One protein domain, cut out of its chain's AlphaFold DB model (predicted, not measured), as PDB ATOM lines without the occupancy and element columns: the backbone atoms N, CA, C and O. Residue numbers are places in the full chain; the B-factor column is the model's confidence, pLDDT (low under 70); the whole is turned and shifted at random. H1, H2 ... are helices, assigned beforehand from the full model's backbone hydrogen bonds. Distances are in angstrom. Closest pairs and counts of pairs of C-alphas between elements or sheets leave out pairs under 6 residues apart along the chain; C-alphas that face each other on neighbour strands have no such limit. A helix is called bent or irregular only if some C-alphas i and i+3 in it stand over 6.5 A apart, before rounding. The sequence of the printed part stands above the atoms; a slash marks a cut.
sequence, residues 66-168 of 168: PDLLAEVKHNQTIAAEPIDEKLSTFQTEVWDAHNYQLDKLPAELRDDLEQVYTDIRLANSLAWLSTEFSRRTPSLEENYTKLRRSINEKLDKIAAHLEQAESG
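What this domain is: This is residues 66 to 168 of the 168 residues of an uncharacterized protein of Dehalococcoidia bacterium (UniProt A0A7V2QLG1). A long helical hairpin, H3 and H4, makes the length of the domain, and the shorter helix H1 packs on H4 at a slant, its centre making a triangle with those of H3 and H4. The irregular helix H2 sits beside the first residues of H3, on the side away from H4, and residues 81 to 92 run on from H1 and fold back to H2. The printed part has 103 residues, with four named helices in the order H1, H2, H3, H4 and no named strand; its class is all helix. It is compact, with a radius of gyration of the C-alphas of 14.3 A, and elongated, spanning 46 by 24 by 19 A.

Where its parts are: The longest helix, H4, holds residues 138 to 166 and measures 41.4 A from first to last C-alpha, from (321.774, -9.280, 63.270) to (306.180, -34.697, 34.604). H3 holds residues 107 to 132 and measures 37.1 A. H1 holds residues 66 to 80 and measures 20.8 A; its first C-alpha, that of Pro 66, is at (301.871, -31.764, 41.018). H2 holds residues 93 to 104 and measures 18.8 A; it is irregular, with C-alphas 97 and 100 8.0 A apart.

How they stand to each other: H4 touches H3, and the two form a helical hairpin; their closest C-alphas, those of Val 116 and Ile 151, are 5.9 A apart. They run opposite ways at a shallow tilt of 33 degrees, only just short of steep. H4 also touches H1, with the C-alphas of Ala 79 and Arg 148 closest at 5.3 A. These two run opposite ways at a shallow tilt of 34 degrees, again only just short of steep. The helix packing is mostly aligned, but only just: of 3 touching pairs, 2 are at a shallow tilt. H1 and H3 are near each other, with 6 pairs of C-alphas within 10 A. H1 touches H2 with residues 67 to 71 alone, and H2 touches H1 with residues 94 to 95 alone; the closest C-alphas, those of Leu 68 and Val 94, are 6.0 A apart, and the tilt is steep, 54 degrees, opposite ways. H2 and H3 are close but not clearly touching, with the C-alphas of Leu 102 and Arg 110 closest at 6.9 A. H2 and H4 are apart. Each O i to N i+4 pair is within hydrogen-bond range in H1, H3 and H4; in H2, 3 of 8 are, beside 3 of 9 O i to N i+3 pairs.

The domain as a whole: The two C-alphas farthest apart, those of Ser 134 and Gly 168, the chain's last residue, are 48.0 A apart. The printed part has no cut. The link from H1 to H2, 12 residues, is long; those from H2 to H3 and from H3 to H4 are tight. The mean pLDDT of the printed part is 86.3, and it is under 70 at residues 100, 102, 135 and 167 to 168.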
ATOM      1  N   PRO A  66     302.155 -33.187  41.210       77.62
ATOM      2  CA  PRO A  66     301.871 -31.764  41.018       77.62
ATOM      3  C   PRO A  66     301.619 -30.984  42.316       77.62
ATOM      4  O   PRO A  66     301.903 -29.788  42.351       77.62
ATOM      5  N   ASP A  67     301.147 -31.620  43.392       84.06
ATOM      6  CA  ASP A  67     300.930 -30.931  44.674       84.06
ATOM      7  C   ASP A  67     302.271 -30.594  45.339       84.06
ATOM      8  O   ASP A  67     302.456 -29.500  45.877       84.06
ATOM      9  N   LEU A  68     303.245 -31.513  45.253       86.12
ATOM     10  CA  LEU A  68     304.599 -31.275  45.750       86.12
ATOM     11  C   LEU A  68     305.310 -30.215  44.904       86.12
ATOM     12  O   LEU A  68     305.958 -29.328  45.455       86.12
ATOM     13  N   LEU A  69     305.160 -30.266  43.577       88.25
ATOM     14  CA  LEU A  69     305.711 -29.246  42.685       88.25
ATOM     15  C   LEU A  69     305.113 -27.861  42.974       88.25
ATOM     16  O   LEU A  69     305.841 -26.867  42.984       88.25
ATOM     17  N   ALA A  70     303.806 -27.781  43.243       90.00
ATOM     18  CA  ALA A  70     303.149 -26.538  43.628       90.00
ATOM     19  C   ALA A  70     303.711 -25.977  44.947       90.00
ATOM     20  O   ALA A  70     304.029 -24.787  45.008       90.00
ATOM     21  N   GLU A  71     303.903 -26.821  45.968       91.94
ATOM     22  CA  GLU A  71     304.525 -26.412  47.237       91.94
ATOM     23  C   GLU A  71     305.978 -25.952  47.030       91.94
ATOM     24  O   GLU A  71     306.371 -24.899  47.535       91.94
ATOM     25  N   VAL A  72     306.766 -26.679  46.231       92.69
ATOM     26  CA  VAL A  72     308.151 -26.316  45.882       92.69
ATOM     27  C   VAL A  72     308.207 -24.943  45.204       92.69
ATOM     28  O   VAL A  72     308.982 -24.087  45.634       92.69
ATOM     29  N   LYS A  73     307.356 -24.684  44.203       92.81
ATOM     30  CA  LYS A  73     307.283 -23.382  43.508       92.81
ATOM     31  C   LYS A  73     306.830 -22.252  44.430       92.81
ATOM     32  O   LYS A  73     307.347 -21.133  44.364       92.81
ATOM     33  N   HIS A  74     305.877 -22.534  45.313       93.50
ATOM     34  CA  HIS A  74     305.430 -21.561  46.301       93.50
ATOM     35  C   HIS A  74     306.559 -21.205  47.278       93.50
ATOM     36  O   HIS A  74     306.858 -20.029  47.483       93.50
ATOM     37  N   ASN A  75     307.262 -22.209  47.801       94.62
ATOM     38  CA  ASN A  75     308.424 -22.015  48.661       94.62
ATOM     39  C   ASN A  75     309.572 -21.299  47.942       94.62
ATOM     40  O   ASN A  75     310.259 -20.492  48.563       94.62
ATOM     41  N   GLN A  76     309.758 -21.522  46.640       92.62
ATOM     42  CA  GLN A  76     310.724 -20.779  45.830       92.62
ATOM     43  C   GLN A  76     310.355 -19.290  45.746       92.62
ATOM     44  O   GLN A  76     311.214 -18.428  45.928       92.62
ATOM     45  N   THR A  77     309.069 -18.978  45.564       92.56
ATOM     46  CA  THR A  77     308.565 -17.593  45.589       92.56
ATOM     47  C   THR A  77     308.857 -16.943  46.941       92.56
ATOM     48  O   THR A  77     309.490 -15.887  46.994       92.56
ATOM     49  N   ILE A  78     308.526 -17.637  48.037       92.12
ATOM     50  CA  ILE A  78     308.862 -17.186  49.393       92.12
ATOM     51  C   ILE A  78     310.369 -17.032  49.550       92.12
ATOM     52  O   ILE A  78     310.791 -16.125  50.244       92.12
ATOM     53  N   ALA A  79     311.212 -17.872  48.951       92.06
ATOM     54  CA  ALA A  79     312.665 -17.766  49.075       92.06
ATOM     55  C   ALA A  79     313.246 -16.564  48.309       92.06
ATOM     56  O   ALA A  79     314.238 -15.994  48.768       92.06
ATOM     57  N   ALA A  80     312.612 -16.154  47.207       89.94
ATOM     58  CA  ALA A  80     313.057 -15.073  46.327       89.94
ATOM     59  C   ALA A  80     312.593 -13.666  46.753       89.94
ATOM     60  O   ALA A  80     313.212 -12.675  46.362       89.94
ATOM     61  N   GLU A  81     311.525 -13.553  47.546       89.38
ATOM     62  CA  GLU A  81     310.993 -12.261  48.004       89.38
ATOM     63  C   GLU A  81     312.018 -11.429  48.815       89.38
ATOM     64  O   GLU A  81     312.870 -11.976  49.518       89.38
ATOM     65  N   PRO A  82     311.970 -10.090  48.801       85.94
ATOM     66  CA  PRO A  82     312.784  -9.299  49.721       85.94
ATOM     67  C   PRO A  82     312.444  -9.634  51.186       85.94
ATOM     68  O   PRO A  82     311.312  -9.976  51.521       85.94
ATOM     69  N   ILE A  83     313.439  -9.586  52.078       83.62
ATOM     70  CA  ILE A  83     313.197  -9.760  53.519       83.62
ATOM     71  C   ILE A  83     312.530  -8.490  54.038       83.62
ATOM     72  O   ILE A  83     313.128  -7.419  53.983       83.62
ATOM     73  N   ASP A  84     311.311  -8.634  54.548       79.88
ATOM     74  CA  ASP A  84     310.545  -7.540  55.139       79.88
ATOM     75  C   ASP A  84     310.724  -7.473  56.676       79.88
ATOM     76  O   ASP A  84     311.496  -8.222  57.296       79.88
ATOM     77  N   GLU A  85     309.980  -6.584  57.338       77.00
ATOM     78  CA  GLU A  85     309.917  -6.445  58.798       77.00
ATOM     79  C   GLU A  85     309.467  -7.721  59.530       77.00
ATOM     80  O   GLU A  85     309.718  -7.874  60.727       77.00
ATOM     81  N   LYS A  86     308.877  -8.689  58.821       82.88
ATOM     82  CA  LYS A  86     308.542 -10.010  59.355       82.88
ATOM     83  C   LYS A  86     309.222 -11.105  58.540       82.88
ATOM     84  O   LYS A  86     309.183 -11.103  57.316       82.88
ATOM     85  N   LEU A  87     309.839 -12.063  59.234       85.50
ATOM     86  CA  LEU A  87     310.395 -13.243  58.577       85.50
ATOM     87  C   LEU A  87     309.241 -14.149  58.125       85.50
ATOM     88  O   LEU A  87     308.454 -14.605  58.957       85.50
ATOM     89  N   SER A  88     309.136 -14.378  56.817       87.75
ATOM     90  CA  SER A  88     308.150 -15.290  56.229       87.75
ATOM     91  C   SER A  88     308.393 -16.735  56.666       87.75
ATOM     92  O   SER A  88     309.509 -17.116  57.002       87.75
ATOM     93  N   THR A  89     307.350 -17.554  56.653       90.56
ATOM     94  CA  THR A  89     307.455 -18.996  56.898       90.56
ATOM     95  C   THR A  89     307.154 -19.749  55.615       90.56
ATOM     96  O   THR A  89     306.225 -19.397  54.894       90.56
ATOM     97  N   PHE A  90     307.920 -20.795  55.362       92.94
ATOM     98  CA  PHE A  90     307.752 -21.742  54.271       92.94
ATOM     99  C   PHE A  90     306.672 -22.778  54.588       92.94
ATOM    100  O   PHE A  90     306.443 -23.116  55.755       92.94
ATOM    101  N   GLN A  91     306.062 -23.324  53.543       92.12
ATOM    102  CA  GLN A  91     305.107 -24.423  53.628       92.12
ATOM    103  C   GLN A  91     305.829 -25.773  53.679       92.12
ATOM    104  O   GLN A  91     306.889 -25.951  53.080       92.12
ATOM    105  N   THR A  92     305.261 -26.714  54.430       91.31
ATOM    106  CA  THR A  92     305.813 -28.073  54.604       91.31
ATOM    107  C   THR A  92     304.726 -29.142  54.645       91.31
ATOM    108  O   THR A  92     305.001 -30.287  54.977       91.31
ATOM    109  N   GLU A  93     303.474 -28.773  54.381       88.12
ATOM    110  CA  GLU A  93     302.319 -29.628  54.658       88.12
ATOM    111  C   GLU A  93     302.252 -30.806  53.689       88.12
ATOM    112  O   GLU A  93     302.045 -31.945  54.114       88.12
ATOM    113  N   VAL A  94     302.480 -30.544  52.400       86.19
ATOM    114  CA  VAL A  94     302.467 -31.569  51.355       86.19
ATOM    115  C   VAL A  94     303.634 -32.523  51.556       86.19
ATOM    116  O   VAL A  94     303.436 -33.740  51.511       86.19
ATOM    117  N   TRP A  95     304.824 -31.991  51.847       87.25
ATOM    118  CA  TRP A  95     305.986 -32.804  52.191       87.25
ATOM    119  C   TRP A  95     305.742 -33.678  53.425       87.25
ATOM    120  O   TRP A  95     305.923 -34.892  53.370       87.25
ATOM    121  N   ASP A  96     305.280 -33.094  54.531       85.00
ATOM    122  CA  ASP A  96     305.076 -33.804  55.796       85.00
ATOM    123  C   ASP A  96     304.000 -34.890  55.701       85.00
ATOM    124  O   ASP A  96     304.091 -35.913  56.385       85.00
ATOM    125  N   ALA A  97     302.979 -34.679  54.868       83.69
ATOM    126  CA  ALA A  97     301.914 -35.646  54.641       83.69
ATOM    127  C   ALA A  97     302.354 -36.826  53.757       83.69
ATOM    128  O   ALA A  97     301.840 -37.934  53.927       83.69
ATOM    129  N   HIS A  98     303.307 -36.613  52.843       78.75
ATOM    130  CA  HIS A  98     303.630 -37.583  51.795       78.75
ATOM    131  C   HIS A  98     305.092 -38.038  51.761       78.75
ATOM    132  O   HIS A  98     305.454 -38.794  50.861       78.75
ATOM    133  N   ASN A  99     305.933 -37.658  52.729       72.81
ATOM    134  CA  ASN A  99     307.353 -38.031  52.726       72.81
ATOM    135  C   ASN A  99     307.597 -39.556  52.671       72.81
ATOM    136  O   ASN A  99     308.574 -40.002  52.078       72.81
ATOM    137  N   TYR A 100     306.680 -40.368  53.208       68.38
ATOM    138  CA  TYR A 100     306.728 -41.834  53.145       68.38
ATOM    139  C   TYR A 100     306.298 -42.426  51.792       68.38
ATOM    140  O   TYR A 100     306.404 -43.631  51.600       68.38
ATOM    141  N   GLN A 101     305.770 -41.619  50.866       71.44
ATOM    142  CA  GLN A 101     305.295 -42.057  49.544       71.44
ATOM    143  C   GLN A 101     306.260 -41.668  48.410       71.44
ATOM    144  O   GLN A 101     305.973 -41.910  47.235       71.44
ATOM    145  N   LEU A 102     307.423 -41.105  48.755       69.69
ATOM    146  CA  LEU A 102     308.441 -40.623  47.816       69.69
ATOM    147  C   LEU A 102     309.305 -41.734  47.210       69.69
ATOM    148  O   LEU A 102     310.224 -41.441  46.450       69.69
ATOM    149  N   ASP A 103     309.004 -43.003  47.485       72.88
ATOM    150  CA  ASP A 103     309.698 -44.161  46.900       72.88
ATOM    151  C   ASP A 103     309.614 -44.207  45.365       72.88
ATOM    152  O   ASP A 103     310.344 -44.951  44.714       72.88
ATOM    153  N   LYS A 104     308.716 -43.405  44.782       76.06
ATOM    154  CA  LYS A 104     308.542 -43.240  43.336       76.06
ATOM    155  C   LYS A 104     309.506 -42.228  42.707       76.06
ATOM    156  O   LYS A 104     309.604 -42.195  41.484       76.06
ATOM    157  N   LEU A 105     310.180 -41.395  43.502       79.81
ATOM    158  CA  LEU A 105     311.143 -40.414  43.000       79.81
ATOM    159  C   LEU A 105     312.549 -41.027  42.892       79.81
ATOM    160  O   LEU A 105     312.892 -41.926  43.666       79.81
ATOM    161  N   PRO A 106     313.396 -40.530  41.971       84.06
ATOM    162  CA  PRO A 106     314.812 -40.881  41.944       84.06
ATOM    163  C   PRO A 106     315.474 -40.609  43.300       84.06
ATOM    164  O   PRO A 106     315.185 -39.597  43.940       84.06
ATOM    165  N   ALA A 107     316.386 -41.490  43.722       85.06
ATOM    166  CA  ALA A 107     317.048 -41.379  45.024       85.06
ATOM    167  C   ALA A 107     317.744 -40.019  45.212       85.06
ATOM    168  O   ALA A 107     317.599 -39.410  46.263       85.06
ATOM    169  N   GLU A 108     318.406 -39.514  44.168       84.19
ATOM    170  CA  GLU A 108     319.078 -38.208  44.187       84.19
ATOM    171  C   GLU A 108     318.099 -37.056  44.463       84.19
ATOM    172  O   GLU A 108     318.351 -36.212  45.316       84.19
ATOM    173  N   LEU A 109     316.931 -37.067  43.810       86.06
ATOM    174  CA  LEU A 109     315.905 -36.041  44.000       86.06
ATOM    175  C   LEU A 109     315.283 -36.111  45.397       86.06
ATOM    176  O   LEU A 109     314.969 -35.084  45.994       86.06
ATOM    177  N   ARG A 110     315.091 -37.325  45.919       86.94
ATOM    178  CA  ARG A 110     314.568 -37.533  47.271       86.94
ATOM    179  C   ARG A 110     315.537 -37.005  48.327       86.94
ATOM    180  O   ARG A 110     315.080 -36.348  49.257       86.94
ATOM    181  N   ASP A 111     316.831 -37.266  48.174       88.06
ATOM    182  CA  ASP A 111     317.862 -36.799  49.105       88.06
ATOM    183  C   ASP A 111     317.956 -35.259  49.079       88.06
ATOM    184  O   ASP A 111     317.978 -34.616  50.132       88.06
ATOM    185  N   ASP A 112     317.910 -34.656  47.885       89.00
ATOM    186  CA  ASP A 112     317.874 -33.198  47.712       89.00
ATOM    187  C   ASP A 112     316.619 -32.572  48.343       89.00
ATOM    188  O   ASP A 112     316.701 -31.545  49.030       89.00
ATOM    189  N   LEU A 113     315.455 -33.203  48.154       90.25
ATOM    190  CA  LEU A 113     314.202 -32.790  48.777       90.25
ATOM    191  C   LEU A 113     314.260 -32.915  50.310       90.25
ATOM    192  O   LEU A 113     313.915 -31.976  51.023       90.25
ATOM    193  N   GLU A 114     314.740 -34.034  50.848       90.06
ATOM    194  CA  GLU A 114     314.876 -34.212  52.298       90.06
ATOM    195  C   GLU A 114     315.780 -33.135  52.907       90.06
ATOM    196  O   GLU A 114     315.457 -32.538  53.945       90.06
ATOM    197  N   GLN A 115     316.885 -32.830  52.227       91.44
ATOM    198  CA  GLN A 115     317.796 -31.793  52.669       91.44
ATOM    199  C   GLN A 115     317.149 -30.403  52.615       91.44
ATOM    200  O   GLN A 115     317.239 -29.659  53.596       91.44
ATOM    201  N   VAL A 116     316.479 -30.034  51.515       94.44
ATOM    202  CA  VAL A 116     315.868 -28.697  51.395       94.44
ATOM    203  C   VAL A 116     314.723 -28.502  52.389       94.44
ATOM    204  O   VAL A 116     314.610 -27.435  52.988       94.44
ATOM    205  N   TYR A 117     313.921 -29.538  52.644       93.31
ATOM    206  CA  TYR A 117     312.833 -29.474  53.618       93.31
ATOM    207  C   TYR A 117     313.338 -29.441  55.065       93.31
ATOM    208  O   TYR A 117     312.719 -28.816  55.932       93.31
ATOM    209  N   THR A 118     314.504 -30.030  55.336       91.81
ATOM    210  CA  THR A 118     315.205 -29.849  56.614       91.81
ATOM    211  C   THR A 118     315.642 -28.394  56.806       91.81
ATOM    212  O   THR A 118     315.381 -27.806  57.860       91.81
ATOM    213  N   ASP A 119     316.241 -27.786  55.780       91.06
ATOM    214  CA  ASP A 119     316.657 -26.378  55.812       91.06
ATOM    215  C   ASP A 119     315.451 -25.434  55.968       91.06
ATOM    216  O   ASP A 119     315.492 -24.484  56.754       91.06
ATOM    217  N   ILE A 120     314.339 -25.730  55.289       93.50
ATOM    218  CA  ILE A 120     313.060 -25.019  55.414       93.50
ATOM    219  C   ILE A 120     312.534 -25.058  56.856       93.50
ATOM    220  O   ILE A 120     312.172 -24.019  57.412       93.50
ATOM    221  N   ARG A 121     312.522 -26.229  57.505       92.31
ATOM    222  CA  ARG A 121     312.078 -26.345  58.906       92.31
ATOM    223  C   ARG A 121     312.954 -25.524  59.851       92.31
ATOM    224  O   ARG A 121     312.446 -24.915  60.799       92.31
ATOM    225  N   LEU A 122     314.257 -25.460  59.584       91.00
ATOM    226  CA  LEU A 122     315.167 -24.594  60.328       91.00
ATOM    227  C   LEU A 122     314.844 -23.111  60.098       91.00
ATOM    228  O   LEU A 122     314.738 -22.353  61.063       91.00
ATOM    229  N   ALA A 123     314.633 -22.699  58.850       92.31
ATOM    230  CA  ALA A 123     314.249 -21.332  58.518       92.31
ATOM    231  C   ALA A 123     312.940 -20.925  59.222       92.31
ATOM    232  O   ALA A 123     312.889 -19.870  59.853       92.31
ATOM    233  N   ASN A 124     311.932 -21.802  59.227       92.31
ATOM    234  CA  ASN A 124     310.677 -21.601  59.957       92.31
ATOM    235  C   ASN A 124     310.893 -21.455  61.466       92.31
ATOM    236  O   ASN A 124     310.290 -20.591  62.100       92.31
ATOM    237  N   SER A 125     311.801 -22.248  62.039       88.25
ATOM    238  CA  SER A 125     312.162 -22.140  63.455       88.25
ATOM    239  C   SER A 125     312.799 -20.781  63.772       88.25
ATOM    240  O   SER A 125     312.462 -20.164  64.780       88.25
ATOM    241  N   LEU A 126     313.679 -20.270  62.902       89.00
ATOM    242  CA  LEU A 126     314.273 -18.935  63.054       89.00
ATOM    243  C   LEU A 126     313.227 -17.820  62.907       89.00
ATOM    244  O   LEU A 126     313.229 -16.873  63.697       89.00
ATOM    245  N   ALA A 127     312.317 -17.944  61.937       88.25
ATOM    246  CA  ALA A 127     311.223 -17.000  61.727       88.25
ATOM    247  C   ALA A 127     310.286 -16.934  62.941       88.25
ATOM    248  O   ALA A 127     309.935 -15.845  63.412       88.25
ATOM    249  N   TRP A 128     309.951 -18.094  63.510       87.38
ATOM    250  CA  TRP A 128     309.170 -18.183  64.737       87.38
ATOM    251  C   TRP A 128     309.914 -17.578  65.931       87.38
ATOM    252  O   TRP A 128     309.352 -16.729  66.618       87.38
ATOM    253  N   LEU A 129     311.194 -17.912  66.138       85.31
ATOM    254  CA  LEU A 129     312.008 -17.333  67.215       85.31
ATOM    255  C   LEU A 129     312.081 -15.800  67.131       85.31
ATOM    256  O   LEU A 129     311.994 -15.120  68.155       85.31
ATOM    257  N   SER A 130     312.215 -15.255  65.920       84.88
ATOM    258  CA  SER A 130     312.199 -13.809  65.692       84.88
ATOM    259  C   SER A 130     310.847 -13.182  66.033       84.88
ATOM    260  O   SER A 130     310.822 -12.054  66.521       84.88
ATOM    261  N   THR A 131     309.742 -13.878  65.757       82.75
ATOM    262  CA  THR A 131     308.381 -13.354  65.939       82.75
ATOM    263  C   THR A 131     307.926 -13.468  67.395       82.75
ATOM    264  O   THR A 131     307.497 -12.478  67.978       82.75
ATOM    265  N   GLU A 132     308.078 -14.645  68.003       78.88
ATOM    266  CA  GLU A 132     307.564 -14.958  69.342       78.88
ATOM    267  C   GLU A 132     308.379 -14.285  70.450       78.88
ATOM    268  O   GLU A 132     307.830 -13.740  71.402       78.88
ATOM    269  N   PHE A 133     309.710 -14.283  70.326       77.44
ATOM    270  CA  PHE A 133     310.578 -13.687  71.343       77.44
ATOM    271  C   PHE A 133     310.937 -12.230  71.044       77.44
ATOM    272  O   PHE A 133     311.688 -11.631  71.812       77.44
ATOM    273  N   SER A 134     310.468 -11.676  69.917       75.00
ATOM    274  CA  SER A 134     310.865 -10.353  69.403       75.00
ATOM    275  C   SER A 134     312.392 -10.151  69.360       75.00
ATOM    276  O   SER A 134     312.898  -9.031  69.440       75.00
ATOM    277  N   ARG A 135     313.164 -11.244  69.257       68.44
ATOM    278  CA  ARG A 135     314.631 -11.224  69.247       68.44
ATOM    279  C   ARG A 135     315.140 -11.197  67.812       68.44
ATOM    280  O   ARG A 135     315.605 -12.208  67.291       68.44
ATOM    281  N   ARG A 136     315.105 -10.017  67.192       75.31
ATOM    282  CA  ARG A 136     315.866  -9.739  65.968       75.31
ATOM    283  C   ARG A 136     317.303  -9.409  66.338       75.31
ATOM    284  O   ARG A 136     317.621  -8.304  66.764       75.31
ATOM    285  N   THR A 137     318.166 -10.412  66.246       84.50
ATOM    286  CA  THR A 137     319.613 -10.198  66.330       84.50
ATOM    287  C   THR A 137     320.178 -10.177  64.911       84.50
ATOM    288  O   THR A 137     319.729 -10.985  64.094       84.50
ATOM    289  N   PRO A 138     321.172  -9.324  64.604       85.69
ATOM    290  CA  PRO A 138     321.774  -9.280  63.270       85.69
ATOM    291  C   PRO A 138     322.281 -10.647  62.789       85.69
ATOM    292  O   PRO A 138     322.176 -10.976  61.613       85.69
ATOM    293  N   SER A 139     322.763 -11.487  63.710       85.75
ATOM    294  CA  SER A 139     323.208 -12.849  63.403       85.75
ATOM    295  C   SER A 139     322.064 -13.788  63.009       85.75
ATOM    296  O   SER A 139     322.259 -14.656  62.163       85.75
ATOM    297  N   LEU A 140     320.870 -13.636  63.593       87.12
ATOM    298  CA  LEU A 140     319.691 -14.418  63.213       87.12
ATOM    299  C   LEU A 140     319.233 -14.046  61.805       87.12
ATOM    300  O   LEU A 140     318.985 -14.938  60.999       87.12
ATOM    301  N   GLU A 141     319.164 -12.751  61.501       87.81
ATOM    302  CA  GLU A 141     318.781 -12.263  60.172       87.81
ATOM    303  C   GLU A 141     319.796 -12.684  59.106       87.81
ATOM    304  O   GLU A 141     319.408 -13.161  58.040       87.81
ATOM    305  N   GLU A 142     321.095 -12.600  59.405       89.69
ATOM    306  CA  GLU A 142     322.153 -13.072  58.511       89.69
ATOM    307  C   GLU A 142     322.031 -14.581  58.242       89.69
ATOM    308  O   GLU A 142     322.076 -15.014  57.088       89.69
ATOM    309  N   ASN A 143     321.832 -15.389  59.288       90.19
ATOM    310  CA  ASN A 143     321.671 -16.839  59.156       90.19
ATOM    311  C   ASN A 143     320.405 -17.204  58.378       90.19
ATOM    312  O   ASN A 143     320.456 -18.057  57.494       90.19
ATOM    313  N   TYR A 144     319.290 -16.531  58.660       91.19
ATOM    314  CA  TYR A 144     318.041 -16.717  57.933       91.19
ATOM    315  C   TYR A 144     318.190 -16.338  56.453       91.19
ATOM    316  O   TYR A 144     317.763 -17.084  55.578       91.19
ATOM    317  N   THR A 145     318.885 -15.239  56.150       91.31
ATOM    318  CA  THR A 145     319.178 -14.815  54.769       91.31
ATOM    319  C   THR A 145     320.029 -15.846  54.026       91.31
ATOM    320  O   THR A 145     319.746 -16.175  52.872       91.31
ATOM    321  N   LYS A 146     321.069 -16.386  54.680       93.00
ATOM    322  CA  LYS A 146     321.912 -17.453  54.114       93.00
ATOM    323  C   LYS A 146     321.098 -18.719  53.837       93.00
ATOM    324  O   LYS A 146     321.224 -19.281  52.751       93.00
ATOM    325  N   LEU A 147     320.241 -19.115  54.780       92.69
ATOM    326  CA  LEU A 147     319.317 -20.240  54.622       92.69
ATOM    327  C   LEU A 147     318.370 -20.020  53.445       92.69
ATOM    328  O   LEU A 147     318.310 -20.874  52.573       92.69
ATOM    329  N   ARG A 148     317.708 -18.859  53.354       93.81
ATOM    330  CA  ARG A 148     316.817 -18.532  52.228       93.81
ATOM    331  C   ARG A 148     317.515 -18.635  50.880       93.81
ATOM    332  O   ARG A 148     316.951 -19.215  49.961       93.81
ATOM    333  N   ARG A 149     318.748 -18.130  50.766       93.81
ATOM    334  CA  ARG A 149     319.530 -18.248  49.527       93.81
ATOM    335  C   ARG A 149     319.805 -19.709  49.172       93.81
ATOM    336  O   ARG A 149     319.557 -20.106  48.041       93.81
ATOM    337  N   SER A 150     320.270 -20.502  50.138       93.94
ATOM    338  CA  SER A 150     320.557 -21.923  49.911       93.94
ATOM    339  C   SER A 150     319.297 -22.720  49.566       93.94
ATOM    340  O   SER A 150     319.332 -23.540  48.653       93.94
ATOM    341  N   ILE A 151     318.180 -22.446  50.248       94.75
ATOM    342  CA  ILE A 151     316.869 -23.033  49.955       94.75
ATOM    343  C   ILE A 151     316.450 -22.676  48.530       94.75
ATOM    344  O   ILE A 151     316.106 -23.573  47.773       94.75
ATOM    345  N   ASN A 152     316.544 -21.403  48.130       95.06
ATOM    346  CA  ASN A 152     316.176 -20.970  46.782       95.06
ATOM    347  C   ASN A 152     316.976 -21.710  45.699       95.06
ATOM    348  O   ASN A 152     316.398 -22.241  44.760       95.06
ATOM    349  N   GLU A 153     318.302 -21.790  45.855       93.69
ATOM    350  CA  GLU A 153     319.182 -22.486  44.906       93.69
ATOM    351  C   GLU A 153     318.864 -23.985  44.794       93.69
ATOM    352  O   GLU A 153     318.953 -24.559  43.709       93.69
ATOM    353  N   LYS A 154     318.506 -24.637  45.907       93.19
ATOM    354  CA  LYS A 154     318.120 -26.054  45.913       93.19
ATOM    355  C   LYS A 154     316.736 -26.263  45.305       93.19
ATOM    356  O   LYS A 154     316.578 -27.158  44.482       93.19
ATOM    357  N   LEU A 155     315.758 -25.431  45.666       93.75
ATOM    358  CA  LEU A 155     314.400 -25.513  45.123       93.75
ATOM    359  C   LEU A 155     314.379 -25.268  43.614       93.75
ATOM    360  O   LEU A 155     313.660 -25.975  42.921       93.75
ATOM    361  N   ASP A 156     315.196 -24.349  43.097       92.81
ATOM    362  CA  ASP A 156     315.303 -24.093  41.654       92.81
ATOM    363  C   ASP A 156     315.775 -25.341  40.887       92.81
ATOM    364  O   ASP A 156     315.173 -25.751  39.893       92.81
ATOM    365  N   LYS A 157     316.795 -26.032  41.416       92.00
ATOM    366  CA  LYS A 157     317.263 -27.311  40.860       92.00
ATOM    367  C   LYS A 157     316.191 -28.393  40.946       92.00
ATOM    368  O   LYS A 157     315.976 -29.112  39.975       92.00
ATOM    369  N   ILE A 158     315.542 -28.537  42.098       91.31
ATOM    370  CA  ILE A 158     314.518 -29.564  42.336       91.31
ATOM    371  C   ILE A 158     313.307 -29.342  41.423       91.31
ATOM    372  O   ILE A 158     312.825 -30.295  40.815       91.31
ATOM    373  N   ALA A 159     312.847 -28.097  41.277       89.31
ATOM    374  CA  ALA A 159     311.735 -27.737  40.405       89.31
ATOM    375  C   ALA A 159     312.020 -28.129  38.950       89.31
ATOM    376  O   ALA A 159     311.182 -28.776  38.325       89.31
ATOM    377  N   ALA A 160     313.222 -27.838  38.443       88.19
ATOM    378  CA  ALA A 160     313.619 -28.222  37.089       88.19
ATOM    379  C   ALA A 160     313.595 -29.748  36.870       88.19
ATOM    380  O   ALA A 160     313.154 -30.214  35.819       88.19
ATOM    381  N   HIS A 161     314.031 -30.540  37.858       85.88
ATOM    382  CA  HIS A 161     313.985 -32.005  37.770       85.88
ATOM    383  C   HIS A 161     312.555 -32.553  37.846       85.88
ATOM    384  O   HIS A 161     312.220 -33.486  37.116       85.88
ATOM    385  N   LEU A 162     311.703 -31.978  38.700       84.00
ATOM    386  CA  LEU A 162     310.298 -32.374  38.811       84.00
ATOM    387  C   LEU A 162     309.518 -32.065  37.524       84.00
ATOM    388  O   LEU A 162     308.777 -32.919  37.050       84.00
ATOM    389  N   GLU A 163     309.738 -30.903  36.902       86.12
ATOM    390  CA  GLU A 163     309.098 -30.542  35.625       86.12
ATOM    391  C   GLU A 163     309.505 -31.473  34.472       86.12
ATOM    392  O   GLU A 163     308.681 -31.829  33.625       86.12
ATOM    393  N   GLN A 164     310.771 -31.903  34.442       82.25
ATOM    394  CA  GLN A 164     311.249 -32.889  33.470       82.25
ATOM    395  C   GLN A 164     310.611 -34.264  33.689       82.25
ATOM    396  O   GLN A 164     310.271 -34.931  32.715       82.25
ATOM    397  N   ALA A 165     310.420 -34.668  34.947       76.06
ATOM    398  CA  ALA A 165     309.785 -35.934  35.299       76.06
ATOM    399  C   ALA A 165     308.273 -35.960  35.004       76.06
ATOM    400  O   ALA A 165     307.729 -37.033  34.772       76.06
ATOM    401  N   GLU A 166     307.597 -34.807  34.990       72.06
ATOM    402  CA  GLU A 166     306.180 -34.697  34.604       72.06
ATOM    403  C   GLU A 166     305.959 -34.634  33.080       72.06
ATOM    404  O   GLU A 166     304.859 -34.914  32.607       72.06
ATOM    405  N   SER A 167     306.988 -34.269  32.305       69.12
ATOM    406  CA  SER A 167     306.896 -34.088  30.846       69.12
ATOM    407  C   SER A 167     307.255 -35.338  30.025       69.12
ATOM    408  O   SER A 167     307.145 -35.296  28.796       69.12
ATOM    409  N   GLY A 168     307.723 -36.412  30.669       53.59
ATOM    410  CA  GLY A 168     308.148 -37.670  30.036       53.59
ATOM    411  C   GLY A 168     307.210 -38.827  30.333       53.59
ATOM    412  O   GLY A 168     306.891 -39.566  29.374       53.59
TER     413      GLY A 168